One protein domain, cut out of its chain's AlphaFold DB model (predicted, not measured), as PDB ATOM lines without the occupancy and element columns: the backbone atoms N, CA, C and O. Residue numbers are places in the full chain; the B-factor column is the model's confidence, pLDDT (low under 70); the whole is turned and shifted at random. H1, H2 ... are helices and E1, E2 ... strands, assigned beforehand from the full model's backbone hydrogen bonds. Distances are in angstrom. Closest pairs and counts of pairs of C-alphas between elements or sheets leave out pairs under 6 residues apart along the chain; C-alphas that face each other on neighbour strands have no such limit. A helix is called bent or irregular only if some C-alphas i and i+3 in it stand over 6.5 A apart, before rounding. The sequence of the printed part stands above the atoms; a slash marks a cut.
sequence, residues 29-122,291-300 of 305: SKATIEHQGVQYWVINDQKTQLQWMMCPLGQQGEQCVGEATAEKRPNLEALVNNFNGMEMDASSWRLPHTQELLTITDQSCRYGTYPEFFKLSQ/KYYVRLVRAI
ATOM      1  N   SER A  29     -11.403 -34.378  18.009       95.88
ATOM      2  CA  SER A  29     -11.716 -35.290  19.111       95.88
ATOM      3  C   SER A  29     -10.854 -36.544  19.052       95.88
ATOM      4  O   SER A  29     -10.610 -37.100  17.980       95.88
ATOM      5  N   LYS A  30     -10.365 -36.978  20.217       96.06
ATOM      6  CA  LYS A  30      -9.614 -38.227  20.363       96.06
ATOM      7  C   LYS A  30     -10.584 -39.402  20.416       96.06
ATOM      8  O   LYS A  30     -11.626 -39.315  21.062       96.06
ATOM      9  N   ALA A  31     -10.217 -40.499  19.776       95.50
ATOM     10  CA  ALA A  31     -10.899 -41.779  19.879       95.50
ATOM     11  C   ALA A  31      -9.876 -42.917  19.833       95.50
ATOM     12  O   ALA A  31      -8.715 -42.719  19.463       95.50
ATOM     13  N   THR A  32     -10.319 -44.114  20.190       94.94
ATOM     14  CA  THR A  32      -9.568 -45.351  20.005       94.94
ATOM     15  C   THR A  32     -10.265 -46.213  18.966       94.94
ATOM     16  O   THR A  32     -11.490 -46.208  18.852       94.94
ATOM     17  N   ILE A  33      -9.475 -46.936  18.182       92.62
ATOM     18  CA  ILE A  33      -9.966 -47.950  17.252       92.62
ATOM     19  C   ILE A  33      -9.160 -49.228  17.434       92.62
ATOM     20  O   ILE A  33      -8.005 -49.176  17.855       92.62
ATOM     21  N   GLU A  34      -9.743 -50.357  17.059       90.62
ATOM     22  CA  GLU A  34      -8.997 -51.588  16.836       90.62
ATOM     23  C   GLU A  34      -8.710 -51.729  15.340       90.62
ATOM     24  O   GLU A  34      -9.597 -51.542  14.507       90.62
ATOM     25  N   HIS A  35      -7.463 -52.032  14.994       88.38
ATOM     26  CA  HIS A  35      -7.047 -52.313  13.628       88.38
ATOM     27  C   HIS A  35      -6.078 -53.492  13.647       88.38
ATOM     28  O   HIS A  35      -5.026 -53.421  14.281       88.38
ATOM     29  N   GLN A  36      -6.461 -54.595  12.997       87.06
ATOM     30  CA  GLN A  36      -5.695 -55.850  12.969       87.06
ATOM     31  C   GLN A  36      -5.287 -56.361  14.370       87.06
ATOM     32  O   GLN A  36      -4.160 -56.803  14.584       87.06
ATOM     33  N   GLY A  37      -6.199 -56.278  15.347       85.88
ATOM     34  CA  GLY A  37      -5.960 -56.732  16.723       85.88
ATOM     35  C   GLY A  37      -5.069 -55.811  17.565       85.88
ATOM     36  O   GLY A  37      -4.692 -56.176  18.677       85.88
ATOM     37  N   VAL A  38      -4.729 -54.618  17.065       88.44
ATOM     38  CA  VAL A  38      -3.968 -53.596  17.794       88.44
ATOM     39  C   VAL A  38      -4.840 -52.362  18.004       88.44
ATOM     40  O   VAL A  38      -5.524 -51.905  17.089       88.44
ATOM     41  N   GLN A  39      -4.813 -51.802  19.215       91.50
ATOM     42  CA  GLN A  39      -5.514 -50.555  19.510       91.50
ATOM     43  C   GLN A  39      -4.683 -49.340  19.096       91.50
ATOM     44  O   GLN A  39      -3.534 -49.185  19.513       91.50
ATOM     45  N   TYR A  40      -5.298 -48.437  18.335       92.50
ATOM     46  CA  TYR A  40      -4.697 -47.178  17.908       92.50
ATOM     47  C   TYR A  40      -5.489 -45.988  18.428       92.50
ATOM     48  O   TYR A  40      -6.720 -45.992  18.426       92.50
ATOM     49  N   TRP A  41      -4.766 -44.939  18.811       95.94
ATOM     50  CA  TRP A  41      -5.352 -43.628  19.056       95.94
ATOM     51  C   TRP A  41      -5.473 -42.858  17.747       95.94
ATOM     52  O   TRP A  41      -4.521 -42.755  16.965       95.94
ATOM     53  N   VAL A  42      -6.654 -42.297  17.520       96.56
ATOM     54  CA  VAL A  42      -6.990 -41.548  16.312       96.56
ATOM     55  C   VAL A  42      -7.631 -40.216  16.662       96.56
ATOM     56  O   VAL A  42      -8.239 -40.055  17.720       96.56
ATOM     57  N   ILE A  43      -7.494 -39.256  15.753       97.50
ATOM     58  CA  ILE A  43      -8.071 -37.922  15.867       97.50
ATOM     59  C   ILE A  43      -9.118 -37.747  14.779       97.50
ATOM     60  O   ILE A  43      -8.791 -37.768  13.593       97.50
ATOM     61  N   ASN A  44     -10.364 -37.529  15.177       97.25
ATOM     62  CA  ASN A  44     -11.422 -37.126  14.263       97.25
ATOM     63  C   ASN A  44     -11.347 -35.609  14.063       97.25
ATOM     64  O   ASN A  44     -11.531 -34.851  15.015       97.25
ATOM     65  N   ASP A  45     -11.078 -35.168  12.837       96.88
ATOM     66  CA  ASP A  45     -11.153 -33.765  12.435       96.88
ATOM     67  C   ASP A  45     -12.548 -33.474  11.878       96.88
ATOM     68  O   ASP A  45     -12.860 -33.763  10.721       96.88
ATOM     69  N   GLN A  46     -13.394 -32.872  12.709       95.69
ATOM     70  CA  GLN A  46     -14.781 -32.564  12.366       95.69
ATOM     71  C   GLN A  46     -14.893 -31.556  11.218       95.69
ATOM     72  O   GLN A  46     -15.907 -31.525  10.521       95.69
ATOM     73  N   LYS A  47     -13.849 -30.758  10.968       95.19
ATOM     74  CA  LYS A  47     -13.846 -29.786   9.872       95.19
ATOM     75  C   LYS A  47     -13.603 -30.453   8.521       95.19
ATOM     76  O   LYS A  47     -14.244 -30.083   7.543       95.19
ATOM     77  N   THR A  48     -12.670 -31.400   8.459       95.94
ATOM     78  CA  THR A  48     -12.292 -32.080   7.206       95.94
ATOM     79  C   THR A  48     -13.006 -33.414   7.004       95.94
ATOM     80  O   THR A  48     -12.942 -33.969   5.914       95.94
ATOM     81  N   GLN A  49     -13.716 -33.908   8.025       95.50
ATOM     82  CA  GLN A  49     -14.334 -35.240   8.057       95.50
ATOM     83  C   GLN A  49     -13.310 -36.376   7.858       95.50
ATOM     84  O   GLN A  49     -13.633 -37.454   7.354       95.50
ATOM     85  N   LEU A  50     -12.070 -36.134   8.291       96.75
ATOM     86  CA  LEU A  50     -10.966 -37.085   8.245       96.75
ATOM     87  C   LEU A  50     -10.665 -37.636   9.640       96.75
ATOM     88  O   LEU A  50     -10.749 -36.925  10.642       96.75
ATOM     89  N   GLN A  51     -10.270 -38.902   9.690       97.06
ATOM     90  CA  GLN A  51      -9.720 -39.552  10.866       97.06
ATOM     91  C   GLN A  51      -8.220 -39.759  10.655       97.06
ATOM     92  O   GLN A  51      -7.793 -40.422   9.711       97.06
ATOM     93  N   TRP A  52      -7.424 -39.180  11.543       97.62
ATOM     94  CA  TRP A  52      -5.968 -39.206  11.501       97.62
ATOM     95  C   TRP A  52      -5.416 -40.178  12.531       97.62
ATOM     96  O   TRP A  52      -5.951 -40.263  13.635       97.62
ATOM     97  N   MET A  53      -4.289 -40.827  12.242       96.44
ATOM     98  CA  MET A  53      -3.495 -41.413  13.321       96.44
ATOM     99  C   MET A  53      -2.970 -40.296  14.238       96.44
ATOM    100  O   MET A  53      -2.370 -39.316  13.773       96.44
ATOM    101  N   MET A  54      -3.200 -40.440  15.547       96.12
ATOM    102  CA  MET A  54      -2.679 -39.514  16.562       96.12
ATOM    103  C   MET A  54      -1.150 -39.564  16.601       96.12
ATOM    104  O   MET A  54      -0.484 -38.523  16.595       96.12
ATOM    105  N   CYS A  55      -0.611 -40.780  16.584       95.25
ATOM    106  CA  CYS A  55       0.816 -41.055  16.523       95.25
ATOM    107  C   CYS A  55       1.287 -41.203  15.071       95.25
ATOM    108  O   CYS A  55       0.541 -41.723  14.235       95.25
ATOM    109  N   PRO A  56       2.530 -40.813  14.755       94.75
ATOM    110  CA  PRO A  56       3.253 -41.375  13.623       94.75
ATOM    111  C   PRO A  56       3.212 -42.910  13.655       94.75
ATOM    112  O   PRO A  56       3.214 -43.527  14.722       94.75
ATOM    113  N   LEU A  57       3.170 -43.534  12.481       94.69
ATOM    114  CA  LEU A  57       3.133 -44.986  12.345       94.69
ATOM    115  C   LEU A  57       4.340 -45.626  13.050       94.69
ATOM    116  O   LEU A  57       5.441 -45.091  12.986       94.69
ATOM    117  N   GLY A  58       4.155 -46.772  13.707       92.25
ATOM    118  CA  GLY A  58       5.195 -47.454  14.499       92.25
ATOM    119  C   GLY A  58       5.162 -47.127  15.996       92.25
ATOM    120  O   GLY A  58       5.610 -47.938  16.802       92.25
ATOM    121  N   GLN A  59       4.543 -46.007  16.381       93.69
ATOM    122  CA  GLN A  59       4.314 -45.636  17.780       93.69
ATOM    123  C   GLN A  59       2.922 -46.053  18.266       93.69
ATOM    124  O   GLN A  59       1.972 -46.117  17.482       93.69
ATOM    125  N   GLN A  60       2.795 -46.333  19.567       90.19
ATOM    126  CA  GLN A  60       1.558 -46.856  20.162       90.19
ATOM    127  C   GLN A  60       1.198 -46.200  21.503       90.19
ATOM    128  O   GLN A  60       2.029 -45.591  22.182       90.19
ATOM    129  N   GLY A  61      -0.068 -46.361  21.897       89.25
ATOM    130  CA  GLY A  61      -0.630 -45.774  23.115       89.25
ATOM    131  C   GLY A  61      -0.872 -44.266  23.011       89.25
ATOM    132  O   GLY A  61      -0.499 -43.619  22.037       89.25
ATOM    133  N   GLU A  62      -1.501 -43.686  24.034       89.75
ATOM    134  CA  GLU A  62      -1.859 -42.255  24.040       89.75
ATOM    135  C   GLU A  62      -0.619 -41.340  24.029       89.75
ATOM    136  O   GLU A  62      -0.647 -40.220  23.516       89.75
ATOM    137  N   GLN A  63       0.491 -41.831  24.582       88.88
ATOM    138  CA  GLN A  63       1.764 -41.111  24.638       88.88
ATOM    139  C   GLN A  63       2.672 -41.386  23.430       88.88
ATOM    140  O   GLN A  63       3.773 -40.849  23.386       88.88
ATOM    141  N   CYS A  64       2.227 -42.187  22.452       92.44
ATOM    142  CA  CYS A  64       3.001 -42.545  21.258       92.44
ATOM    143  C   CYS A  64       4.405 -43.073  21.584       92.44
ATOM    144  O   CYS A  64       5.407 -42.610  21.043       92.44
ATOM    145  N   VAL A  65       4.475 -44.046  22.490       90.56
ATOM    146  CA  VAL A  65       5.739 -44.672  22.890       90.56
ATOM    147  C   VAL A  65       6.246 -45.568  21.758       90.56
ATOM    148  O   VAL A  65       5.459 -46.229  21.078       90.56
ATOM    149  N   GLY A  66       7.570 -45.604  21.587       90.19
ATOM    150  CA  GLY A  66       8.261 -46.396  20.572       90.19
ATOM    151  C   GLY A  66       8.904 -45.538  19.486       90.19
ATOM    152  O   GLY A  66       8.894 -44.307  19.545       90.19
ATOM    153  N   GLU A  67       9.464 -46.208  18.485       91.25
ATOM    154  CA  GLU A  67      10.121 -45.556  17.354       91.25
ATOM    155  C   GLU A  67       9.108 -45.244  16.251       91.25
ATOM    156  O   GLU A  67       8.365 -46.115  15.790       91.25
ATOM    157  N   ALA A  68       9.089 -43.989  15.807       93.56
ATOM    158  CA  ALA A  68       8.317 -43.605  14.637       93.56
ATOM    159  C   ALA A  68       8.949 -44.200  13.371       93.56
ATOM    160  O   ALA A  68      10.155 -44.119  13.141       93.56
ATOM    161  N   THR A  69       8.108 -44.753  12.506       92.00
ATOM    162  CA  THR A  69       8.511 -45.293  11.212       92.00
ATOM    163  C   THR A  69       8.875 -44.139  10.287       92.00
ATOM    164  O   THR A  69       8.025 -43.307   9.957       92.00
ATOM    165  N   ALA A  70      10.135 -44.118   9.857       92.12
ATOM    166  CA  ALA A  70      10.638 -43.233   8.818       92.12
ATOM    167  C   ALA A  70      11.123 -44.073   7.635       92.12
ATOM    168  O   ALA A  70      12.008 -44.919   7.789       92.12
ATOM    169  N   GLU A  71      10.561 -43.836   6.453       92.56
ATOM    170  CA  GLU A  71      10.761 -44.704   5.296       92.56
ATOM    171  C   GLU A  71      10.986 -43.905   4.006       92.56
ATOM    172  O   GLU A  71      10.549 -42.759   3.873       92.56
ATOM    173  N   LYS A  72      11.720 -44.495   3.060       92.12
ATOM    174  CA  LYS A  72      11.977 -43.896   1.751       92.12
ATOM    175  C   LYS A  72      10.746 -43.996   0.866       92.12
ATOM    176  O   LYS A  72      10.021 -44.990   0.898       92.12
ATOM    177  N   ARG A  73      10.580 -43.010  -0.017       89.81
ATOM    178  CA  ARG A  73       9.442 -42.922  -0.941       89.81
ATOM    179  C   ARG A  73       9.097 -44.237  -1.671       89.81
ATOM    180  O   ARG A  73       7.917 -44.583  -1.657       89.81
ATOM    181  N   PRO A  74      10.053 -45.000  -2.244       90.12
ATOM    182  CA  PRO A  74       9.733 -46.223  -2.988       90.12
ATOM    183  C   PRO A  74       9.084 -47.336  -2.150       90.12
ATOM    184  O   PRO A  74       8.430 -48.213  -2.701       90.12
ATOM    185  N   ASN A  75       9.247 -47.303  -0.826       92.12
ATOM    186  CA  ASN A  75       8.783 -48.356   0.078       92.12
ATOM    187  C   ASN A  75       7.430 -48.028   0.737       92.12
ATOM    188  O   ASN A  75       6.855 -48.869   1.428       92.12
ATOM    189  N   LEU A  76       6.910 -46.813   0.543       90.75
ATOM    190  CA  LEU A  76       5.723 -46.338   1.256       90.75
ATOM    191  C   LEU A  76       4.441 -47.051   0.836       90.75
ATOM    192  O   LEU A  76       3.588 -47.303   1.682       90.75
ATOM    193  N   GLU A  77       4.298 -47.393  -0.443       89.81
ATOM    194  CA  GLU A  77       3.123 -48.124  -0.926       89.81
ATOM    195  C   GLU A  77       3.030 -49.501  -0.260       89.81
ATOM    196  O   GLU A  77       1.991 -49.858   0.291       89.81
ATOM    197  N   ALA A  78       4.146 -50.233  -0.212       91.88
ATOM    198  CA  ALA A  78       4.217 -51.516   0.478       91.88
ATOM    199  C   ALA A  78       3.901 -51.374   1.975       91.88
ATOM    200  O   ALA A  78       3.164 -52.187   2.528       91.88
ATOM    201  N   LEU A  79       4.407 -50.322   2.626       93.00
ATOM    202  CA  LEU A  79       4.135 -50.042   4.036       93.00
ATOM    203  C   LEU A  79       2.640 -49.798   4.302       93.00
ATOM    204  O   LEU A  79       2.087 -50.366   5.243       93.00
ATOM    205  N   VAL A  80       1.978 -48.988   3.471       92.69
ATOM    206  CA  VAL A  80       0.538 -48.698   3.593       92.69
ATOM    207  C   VAL A  80      -0.301 -49.940   3.302       92.69
ATOM    208  O   VAL A  80      -1.231 -50.233   4.051       92.69
ATOM    209  N   ASN A  81       0.044 -50.704   2.265       91.25
ATOM    210  CA  ASN A  81      -0.663 -51.939   1.920       91.25
ATOM    211  C   ASN A  81      -0.545 -52.979   3.039       91.25
ATOM    212  O   ASN A  81      -1.542 -53.583   3.423       91.25
ATOM    213  N   ASN A  82       0.644 -53.131   3.629       91.44
ATOM    214  CA  ASN A  82       0.841 -54.002   4.787       91.44
ATOM    215  C   ASN A  82       0.014 -53.538   5.990       91.44
ATOM    216  O   ASN A  82      -0.586 -54.367   6.669       91.44
ATOM    217  N   PHE A  83      -0.050 -52.223   6.233       92.00
ATOM    218  CA  PHE A  83      -0.876 -51.683   7.307       92.00
ATOM    219  C   PHE A  83      -2.360 -51.974   7.078       92.00
ATOM    220  O   PHE A  83      -3.028 -52.384   8.014       92.00
ATOM    221  N   ASN A  84      -2.890 -51.816   5.863       91.62
ATOM    222  CA  ASN A  84      -4.296 -52.126   5.577       91.62
ATOM    223  C   ASN A  84      -4.594 -53.635   5.583       91.62
ATOM    224  O   ASN A  84      -5.667 -54.049   6.017       91.62
ATOM    225  N   GLY A  85      -3.641 -54.476   5.178       86.00
ATOM    226  CA  GLY A  85      -3.859 -55.914   5.021       86.00
ATOM    227  C   GLY A  85      -4.678 -56.234   3.766       86.00
ATOM    228  O   GLY A  85      -4.536 -55.574   2.740       86.00
ATOM    229  N   MET A  86      -5.516 -57.275   3.823       74.00
ATOM    230  CA  MET A  86      -6.281 -57.752   2.654       74.00
ATOM    231  C   MET A  86      -7.552 -56.942   2.353       74.00
ATOM    232  O   MET A  86      -8.138 -57.116   1.286       74.00
ATOM    233  N   GLU A  87      -7.988 -56.073   3.264       61.28
ATOM    234  CA  GLU A  87      -9.225 -55.303   3.124       61.28
ATOM    235  C   GLU A  87      -8.903 -53.866   2.711       61.28
ATOM    236  O   GLU A  87      -8.548 -53.021   3.535       61.28
ATOM    237  N   MET A  88      -9.003 -53.599   1.403       68.06
ATOM    238  CA  MET A  88      -8.957 -52.237   0.880       68.06
ATOM    239  C   MET A  88     -10.339 -51.769   0.422       68.06
ATOM    240  O   MET A  88     -10.910 -52.335  -0.509       68.06
ATOM    241  N   ASP A  89     -10.846 -50.701   1.029       73.00
ATOM    242  CA  ASP A  89     -12.065 -50.001   0.636       73.00
ATOM    243  C   ASP A  89     -11.895 -48.471   0.757       73.00
ATOM    244  O   ASP A  89     -10.799 -47.949   0.979       73.00
ATOM    245  N   ALA A  90     -12.981 -47.711   0.581       62.19
ATOM    246  CA  ALA A  90     -12.948 -46.247   0.674       62.19
ATOM    247  C   ALA A  90     -12.611 -45.712   2.087       62.19
ATOM    248  O   ALA A  90     -12.323 -44.524   2.242       62.19
ATOM    249  N   SER A  91     -12.644 -46.569   3.110       75.75
ATOM    250  CA  SER A  91     -12.291 -46.276   4.500       75.75
ATOM    251  C   SER A  91     -10.878 -46.745   4.874       75.75
ATOM    252  O   SER A  91     -10.460 -46.586   6.024       75.75
ATOM    253  N   SER A  92     -10.114 -47.279   3.917       89.31
ATOM    254  CA  SER A  92      -8.735 -47.695   4.150       89.31
ATOM    255  C   SER A  92      -7.817 -46.534   4.497       89.31
ATOM    256  O   SER A  92      -7.974 -45.394   4.049       89.31
ATOM    257  N   TRP A  93      -6.802 -46.858   5.290       94.12
ATOM    258  CA  TRP A  93      -5.755 -45.925   5.643       94.12
ATOM    259  C   TRP A  93      -4.885 -45.623   4.436       94.12
ATOM    260  O   TRP A  93      -4.513 -46.500   3.662       94.12
ATOM    261  N   ARG A  94      -4.522 -44.359   4.288       94.81
ATOM    262  CA  ARG A  94      -3.681 -43.898   3.190       94.81
ATOM    263  C   ARG A  94      -2.719 -42.833   3.674       94.81
ATOM    264  O   ARG A  94      -2.927 -42.210   4.717       94.81
ATOM    265  N   LEU A  95      -1.685 -42.583   2.876       94.62
ATOM    266  CA  LEU A  95      -0.942 -41.338   3.014       94.62
ATOM    267  C   LEU A  95      -1.899 -40.152   2.783       94.62
ATOM    268  O   LEU A  95      -2.834 -40.263   1.976       94.62
ATOM    269  N   PRO A  96      -1.688 -39.019   3.460       95.44
ATOM    270  CA  PRO A  96      -2.488 -37.823   3.262       95.44
ATOM    271  C   PRO A  96      -2.117 -37.127   1.955       95.44
ATOM    272  O   PRO A  96      -0.984 -37.213   1.478       95.44
ATOM    273  N   HIS A  97      -3.049 -36.378   1.384       95.06
ATOM    274  CA  HIS A  97      -2.711 -35.359   0.400       95.06
ATOM    275  C   HIS A  97      -2.023 -34.175   1.086       95.06
ATOM    276  O   HIS A  97      -2.221 -33.919   2.276       95.06
ATOM    277  N   THR A  98      -1.241 -33.406   0.327       94.19
ATOM    278  CA  THR A  98      -0.528 -32.237   0.861       94.19
ATOM    279  C   THR A  98      -1.476 -31.244   1.532       94.19
ATOM    280  O   THR A  98      -1.194 -30.785   2.634       94.19
ATOM    281  N   GLN A  99      -2.633 -30.965   0.924       93.19
ATOM    282  CA  GLN A  99      -3.629 -30.046   1.482       93.19
ATOM    283  C   GLN A  99      -4.208 -30.546   2.809       93.19
ATOM    284  O   GLN A  99      -4.394 -29.746   3.720       93.19
ATOM    285  N   GLU A 100      -4.460 -31.850   2.937       95.62
ATOM    286  CA  GLU A 100      -4.988 -32.451   4.166       95.62
ATOM    287  C   GLU A 100      -3.987 -32.308   5.305       95.62
ATOM    288  O   GLU A 100      -4.338 -31.851   6.388       95.62
ATOM    289  N   LEU A 101      -2.723 -32.632   5.042       93.62
ATOM    290  CA  LEU A 101      -1.681 -32.569   6.053       93.62
ATOM    291  C   LEU A 101      -1.408 -31.119   6.491       93.62
ATOM    292  O   LEU A 101      -1.244 -30.858   7.680       93.62
ATOM    293  N   LEU A 102      -1.485 -30.154   5.565       92.31
ATOM    294  CA  LEU A 102      -1.420 -28.725   5.889       92.31
ATOM    295  C   LEU A 102      -2.544 -28.271   6.834       92.31
ATOM    296  O   LEU A 102      -2.324 -27.379   7.651       92.31
ATOM    297  N   THR A 103      -3.731 -28.889   6.780       93.31
ATOM    298  CA  THR A 103      -4.847 -28.515   7.673       93.31
ATOM    299  C   THR A 103      -4.579 -28.797   9.151       93.31
ATOM    300  O   THR A 103      -5.261 -28.223  10.008       93.31
ATOM    301  N   ILE A 104      -3.622 -29.680   9.448       93.00
ATOM    302  CA  ILE A 104      -3.215 -30.047  10.808       93.00
ATOM    303  C   ILE A 104      -1.843 -29.456  11.177       93.00
ATOM    304  O   ILE A 104      -1.300 -29.773  12.235       93.00
ATOM    305  N   THR A 105      -1.303 -28.568  10.333       89.81
ATOM    306  CA  THR A 105      -0.126 -27.748  10.644       89.81
ATOM    307  C   THR A 105      -0.502 -26.334  11.056       89.81
ATOM    308  O   THR A 105      -1.462 -25.763  10.544       89.81
ATOM    309  N   ASP A 106       0.302 -25.753  11.940       86.88
ATOM    310  CA  ASP A 106       0.202 -24.360  12.361       86.88
ATOM    311  C   ASP A 106       1.609 -23.818  12.629       86.88
ATOM    312  O   ASP A 106       2.266 -24.211  13.588       86.88
ATOM    313  N   GLN A 107       2.110 -22.938  11.762       79.25
ATOM    314  CA  GLN A 107       3.476 -22.409  11.878       79.25
ATOM    315  C   GLN A 107       3.617 -21.339  12.966       79.25
ATOM    316  O   GLN A 107       4.740 -21.019  13.348       79.25
ATOM    317  N   SER A 108       2.503 -20.816  13.493       79.56
ATOM    318  CA  SER A 108       2.539 -19.996  14.709       79.56
ATOM    319  C   SER A 108       2.846 -20.841  15.949       79.56
ATOM    320  O   SER A 108       3.231 -20.309  16.992       79.56
ATOM    321  N   CYS A 109       2.733 -22.167  15.820       83.19
ATOM    322  CA  CYS A 109       2.985 -23.096  16.894       83.19
ATOM    323  C   CYS A 109       4.424 -23.555  17.005       83.19
ATOM    324  O   CYS A 109       5.069 -23.900  16.018       83.19
ATOM    325  N   ARG A 110       4.884 -23.679  18.259       81.56
ATOM    326  CA  ARG A 110       6.244 -24.120  18.603       81.56
ATOM    327  C   ARG A 110       6.668 -25.388  17.861       81.56
ATOM    328  O   ARG A 110       7.807 -25.494  17.423       81.56
ATOM    329  N   TYR A 111       5.747 -26.334  17.703       84.94
ATOM    330  CA  TYR A 111       6.009 -27.610  17.045       84.94
ATOM    331  C   TYR A 111       5.373 -27.723  15.655       84.94
ATOM    332  O   TYR A 111       5.251 -28.824  15.125       84.94
ATOM    333  N   GLY A 112       4.942 -26.614  15.047       85.75
ATOM    334  CA  GLY A 112       4.314 -26.621  13.723       85.75
ATOM    335  C   GLY A 112       2.957 -27.339  13.660       85.75
ATOM    336  O   GLY A 112       2.452 -27.573  12.567       85.75
ATOM    337  N   THR A 113       2.388 -27.746  14.801       90.00
ATOM    338  CA  THR A 113       1.125 -28.493  14.941       90.00
ATOM    339  C   THR A 113       0.613 -28.401  16.390       90.00
ATOM    340  O   THR A 113       1.231 -27.727  17.218       90.00
ATOM    341  N   TYR A 114      -0.486 -29.098  16.703       91.12
ATOM    342  CA  TYR A 114      -1.104 -29.217  18.029       91.12
ATOM    343  C   TYR A 114      -0.703 -30.557  18.689       91.12
ATOM    344  O   TYR A 114      -1.370 -31.565  18.443       91.12
ATOM    345  N   PRO A 115       0.343 -30.624  19.544       89.75
ATOM    346  CA  PRO A 115       0.895 -31.896  20.046       89.75
ATOM    347  C   PRO A 115      -0.036 -32.674  20.978       89.75
ATOM    348  O   PRO A 115       0.239 -33.822  21.331       89.75
ATOM    349  N   GLU A 116      -1.126 -32.057  21.425       90.38
ATOM    350  CA  GLU A 116      -2.184 -32.757  22.145       90.38
ATOM    351  C   GLU A 116      -2.910 -33.769  21.248       90.38
ATOM    352  O   GLU A 116      -3.262 -34.852  21.720       90.38
ATOM    353  N   PHE A 117      -3.098 -33.432  19.969       94.06
ATOM    354  CA  PHE A 117      -3.829 -34.231  18.985       94.06
ATOM    355  C   PHE A 117      -2.881 -34.913  17.996       94.06
ATOM    356  O   PHE A 117      -3.015 -36.096  17.714       94.06
ATOM    357  N   PHE A 118      -1.886 -34.193  17.486       94.00
ATOM    358  CA  PHE A 118      -0.953 -34.698  16.486       94.00
ATOM    359  C   PHE A 118       0.428 -34.824  17.109       94.00
ATOM    360  O   PHE A 118       1.234 -33.895  17.099       94.00
ATOM    361  N   LYS A 119       0.686 -35.993  17.693       92.62
ATOM    362  CA  LYS A 119       1.938 -36.275  18.397       92.62
ATOM    363  C   LYS A 119       3.110 -36.291  17.425       92.62
ATOM    364  O   LYS A 119       2.954 -36.643  16.260       92.62
ATOM    365  N   LEU A 120       4.270 -35.865  17.894       91.50
ATOM    366  CA  LEU A 120       5.491 -35.796  17.098       91.50
ATOM    367  C   LEU A 120       6.186 -37.165  17.090       91.50
ATOM    368  O   LEU A 120       5.860 -38.028  17.897       91.50
ATOM    369  N   SER A 121       7.161 -37.351  16.201       91.31
ATOM    370  CA  SER A 121       7.992 -38.570  16.158       91.31
ATOM    371  C   SER A 121       8.876 -38.748  17.393       91.31
ATOM    372  O   SER A 121       9.387 -39.838  17.629       91.31
ATOM    373  N   GLN A 122       9.044 -37.691  18.187       88.81
ATOM    374  CA  GLN A 122       9.828 -37.670  19.414       88.81
ATOM    375  C   GLN A 122       9.021 -37.014  20.540       88.81
ATOM    376  O   GLN A 122       8.219 -36.112  20.257       88.81
ATOM    377  N   LYS A 291      14.489 -40.333   4.347       90.75
ATOM    378  CA  LYS A 291      13.394 -41.033   5.010       90.75
ATOM    379  C   LYS A 291      12.370 -40.011   5.478       90.75
ATOM    380  O   LYS A 291      12.743 -38.946   5.959       90.75
ATOM    381  N   TYR A 292      11.098 -40.361   5.370       92.69
ATOM    382  CA  TYR A 292       9.990 -39.508   5.773       92.69
ATOM    383  C   TYR A 292       9.132 -40.224   6.803       92.69
ATOM    384  O   TYR A 292       8.877 -41.425   6.676       92.69
ATOM    385  N   TYR A 293       8.661 -39.483   7.800       94.56
ATOM    386  CA  TYR A 293       7.714 -40.011   8.768       94.56
ATOM    387  C   TYR A 293       6.356 -40.250   8.118       94.56
ATOM    388  O   TYR A 293       5.916 -39.520   7.223       94.56
ATOM    389  N   VAL A 294       5.667 -41.278   8.599       94.50
ATOM    390  CA  VAL A 294       4.371 -41.689   8.063       94.50
ATOM    391  C   VAL A 294       3.286 -41.407   9.088       94.50
ATOM    392  O   VAL A 294       3.356 -41.859  10.226       94.50
ATOM    393  N   ARG A 295       2.256 -40.666   8.680       95.25
ATOM    394  CA  ARG A 295       1.012 -40.505   9.434       95.25
ATOM    395  C   ARG A 295      -0.131 -40.796   8.489       95.25
ATOM    396  O   ARG A 295      -0.282 -40.099   7.492       95.25
ATOM    397  N   LEU A 296      -0.909 -41.822   8.800       95.75
ATOM    398  CA  LEU A 296      -2.003 -42.226   7.936       95.75
ATOM    399  C   LEU A 296      -3.271 -41.439   8.257       95.75
ATOM    400  O   LEU A 296      -3.483 -40.963   9.378       95.75
ATOM    401  N   VAL A 297      -4.109 -41.323   7.238       96.50
ATOM    402  CA  VAL A 297      -5.422 -40.694   7.302       96.50
ATOM    403  C   VAL A 297      -6.439 -41.557   6.567       96.50
ATOM    404  O   VAL A 297      -6.082 -42.297   5.649       96.50
ATOM    405  N   ARG A 298      -7.704 -41.448   6.958       95.19
ATOM    406  CA  ARG A 298      -8.861 -42.001   6.246       95.19
ATOM    407  C   ARG A 298     -10.089 -41.112   6.442       95.19
ATOM    408  O   ARG A 298     -10.038 -40.156   7.213       95.19
ATOM    409  N   ALA A 299     -11.197 -41.419   5.775       94.56
ATOM    410  CA  ALA A 299     -12.487 -40.815   6.111       94.56
ATOM    411  C   ALA A 299     -12.964 -41.294   7.496       94.56
ATOM    412  O   ALA A 299     -12.685 -42.428   7.889       94.56
ATOM    413  N   ILE A 300     -13.693 -40.453   8.237       91.88
ATOM    414  CA  ILE A 300     -14.345 -40.891   9.483       91.88
ATOM    415  C   ILE A 300     -15.399 -41.964   9.133       91.88
ATOM    416  O   ILE A 300     -16.282 -41.675   8.321       91.88
TER     417      ILE A 300
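Overview. This is residues 29 to 122 and 291 to 300 of the 305 residues of an uncharacterized protein of Vibrio vulnificus (UniProt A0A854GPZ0). A strongly twisted, curled sheet of four strands, E1, E2, E3 and E6, makes one part of the domain; a small two-strand pair, E4 and E5, lies away from it, and residues 294 to 296 run from E5 to E6. Helix H1 follows E4, neither H1 nor the short helix H2 is on the large sheet, and long loops make up much of the rest. The printed part has 104 residues, with six named strands and two named helices in the order E1 E2 E3 E4 H1 H2 E5 E6; the class is mixed, helices and strands, with under half of the residues in named elements. The large sheet has the order E1 E2 E3 E6, and both sheets are antiparallel. The whole is compact, with a radius of gyration of the C-alphas of 13.1 A and spans of 40 by 29 by 27 A.

Along the chain. In the large sheet, E1 is residues 29 to 35, 18.5 A long, from C-alpha 29 at (-11.716, -35.290, 19.111). E2 is residues 38 to 45, 21.8 A; E3 is residues 50 to 53, 10.0 A; E6 is residues 297 to 299, ending at C-alpha 299 at (-12.487, -40.815, 6.111). E4 is residues 70 to 72 and E5 residues 291 to 293. H1 is residues 73 to 84, 17.8 A, from C-alpha 73 at (9.442, -42.922, -0.941); it is irregular, with C-alphas 74 and 77 7.2 A apart. H2 is residues 98 to 102.

Arrangement. E1, E2 and E3 form a meander, each strand the antiparallel neighbour of the one before, and E1 and E2 are a hairpin, as are E2 and E3. Across E1 and E2, at 146 degrees, N 31 and O 42 are 2.9 A apart, within hydrogen-bond range. Across E2 and E3, N 43 and O 52 are 2.8 A apart. E6 is an edge strand, antiparallel to E3 at 148 degrees, with N 51 and O 298 2.8 A apart. E4 and E5 are antiparallel at 134 degrees, with N 71 and O 292 2.9 A apart. The closest C-alphas of H1 and E5, those of Arg 73 and Lys 291, are 7.4 A apart. H2 is only just not on the large sheet, with 4 pairs of C-alphas within 10 A, and H1 and H2 are apart. In H2 every O i to N i+4 pair is within hydrogen-bond range; in H1, 6 of 8 are.

Size, cuts and confidence. The two C-alphas farthest apart, those of Met 86 and Ser 108, are 40.6 A apart. Residues 123 to 290 are not printed, and C-alphas 122 and 291 are 15.2 A apart across the cut. The links E3 to E4 and H1 to H2 are long. The mean pLDDT of the printed part is 90.8, with residues 87, 88 and 90 under 70.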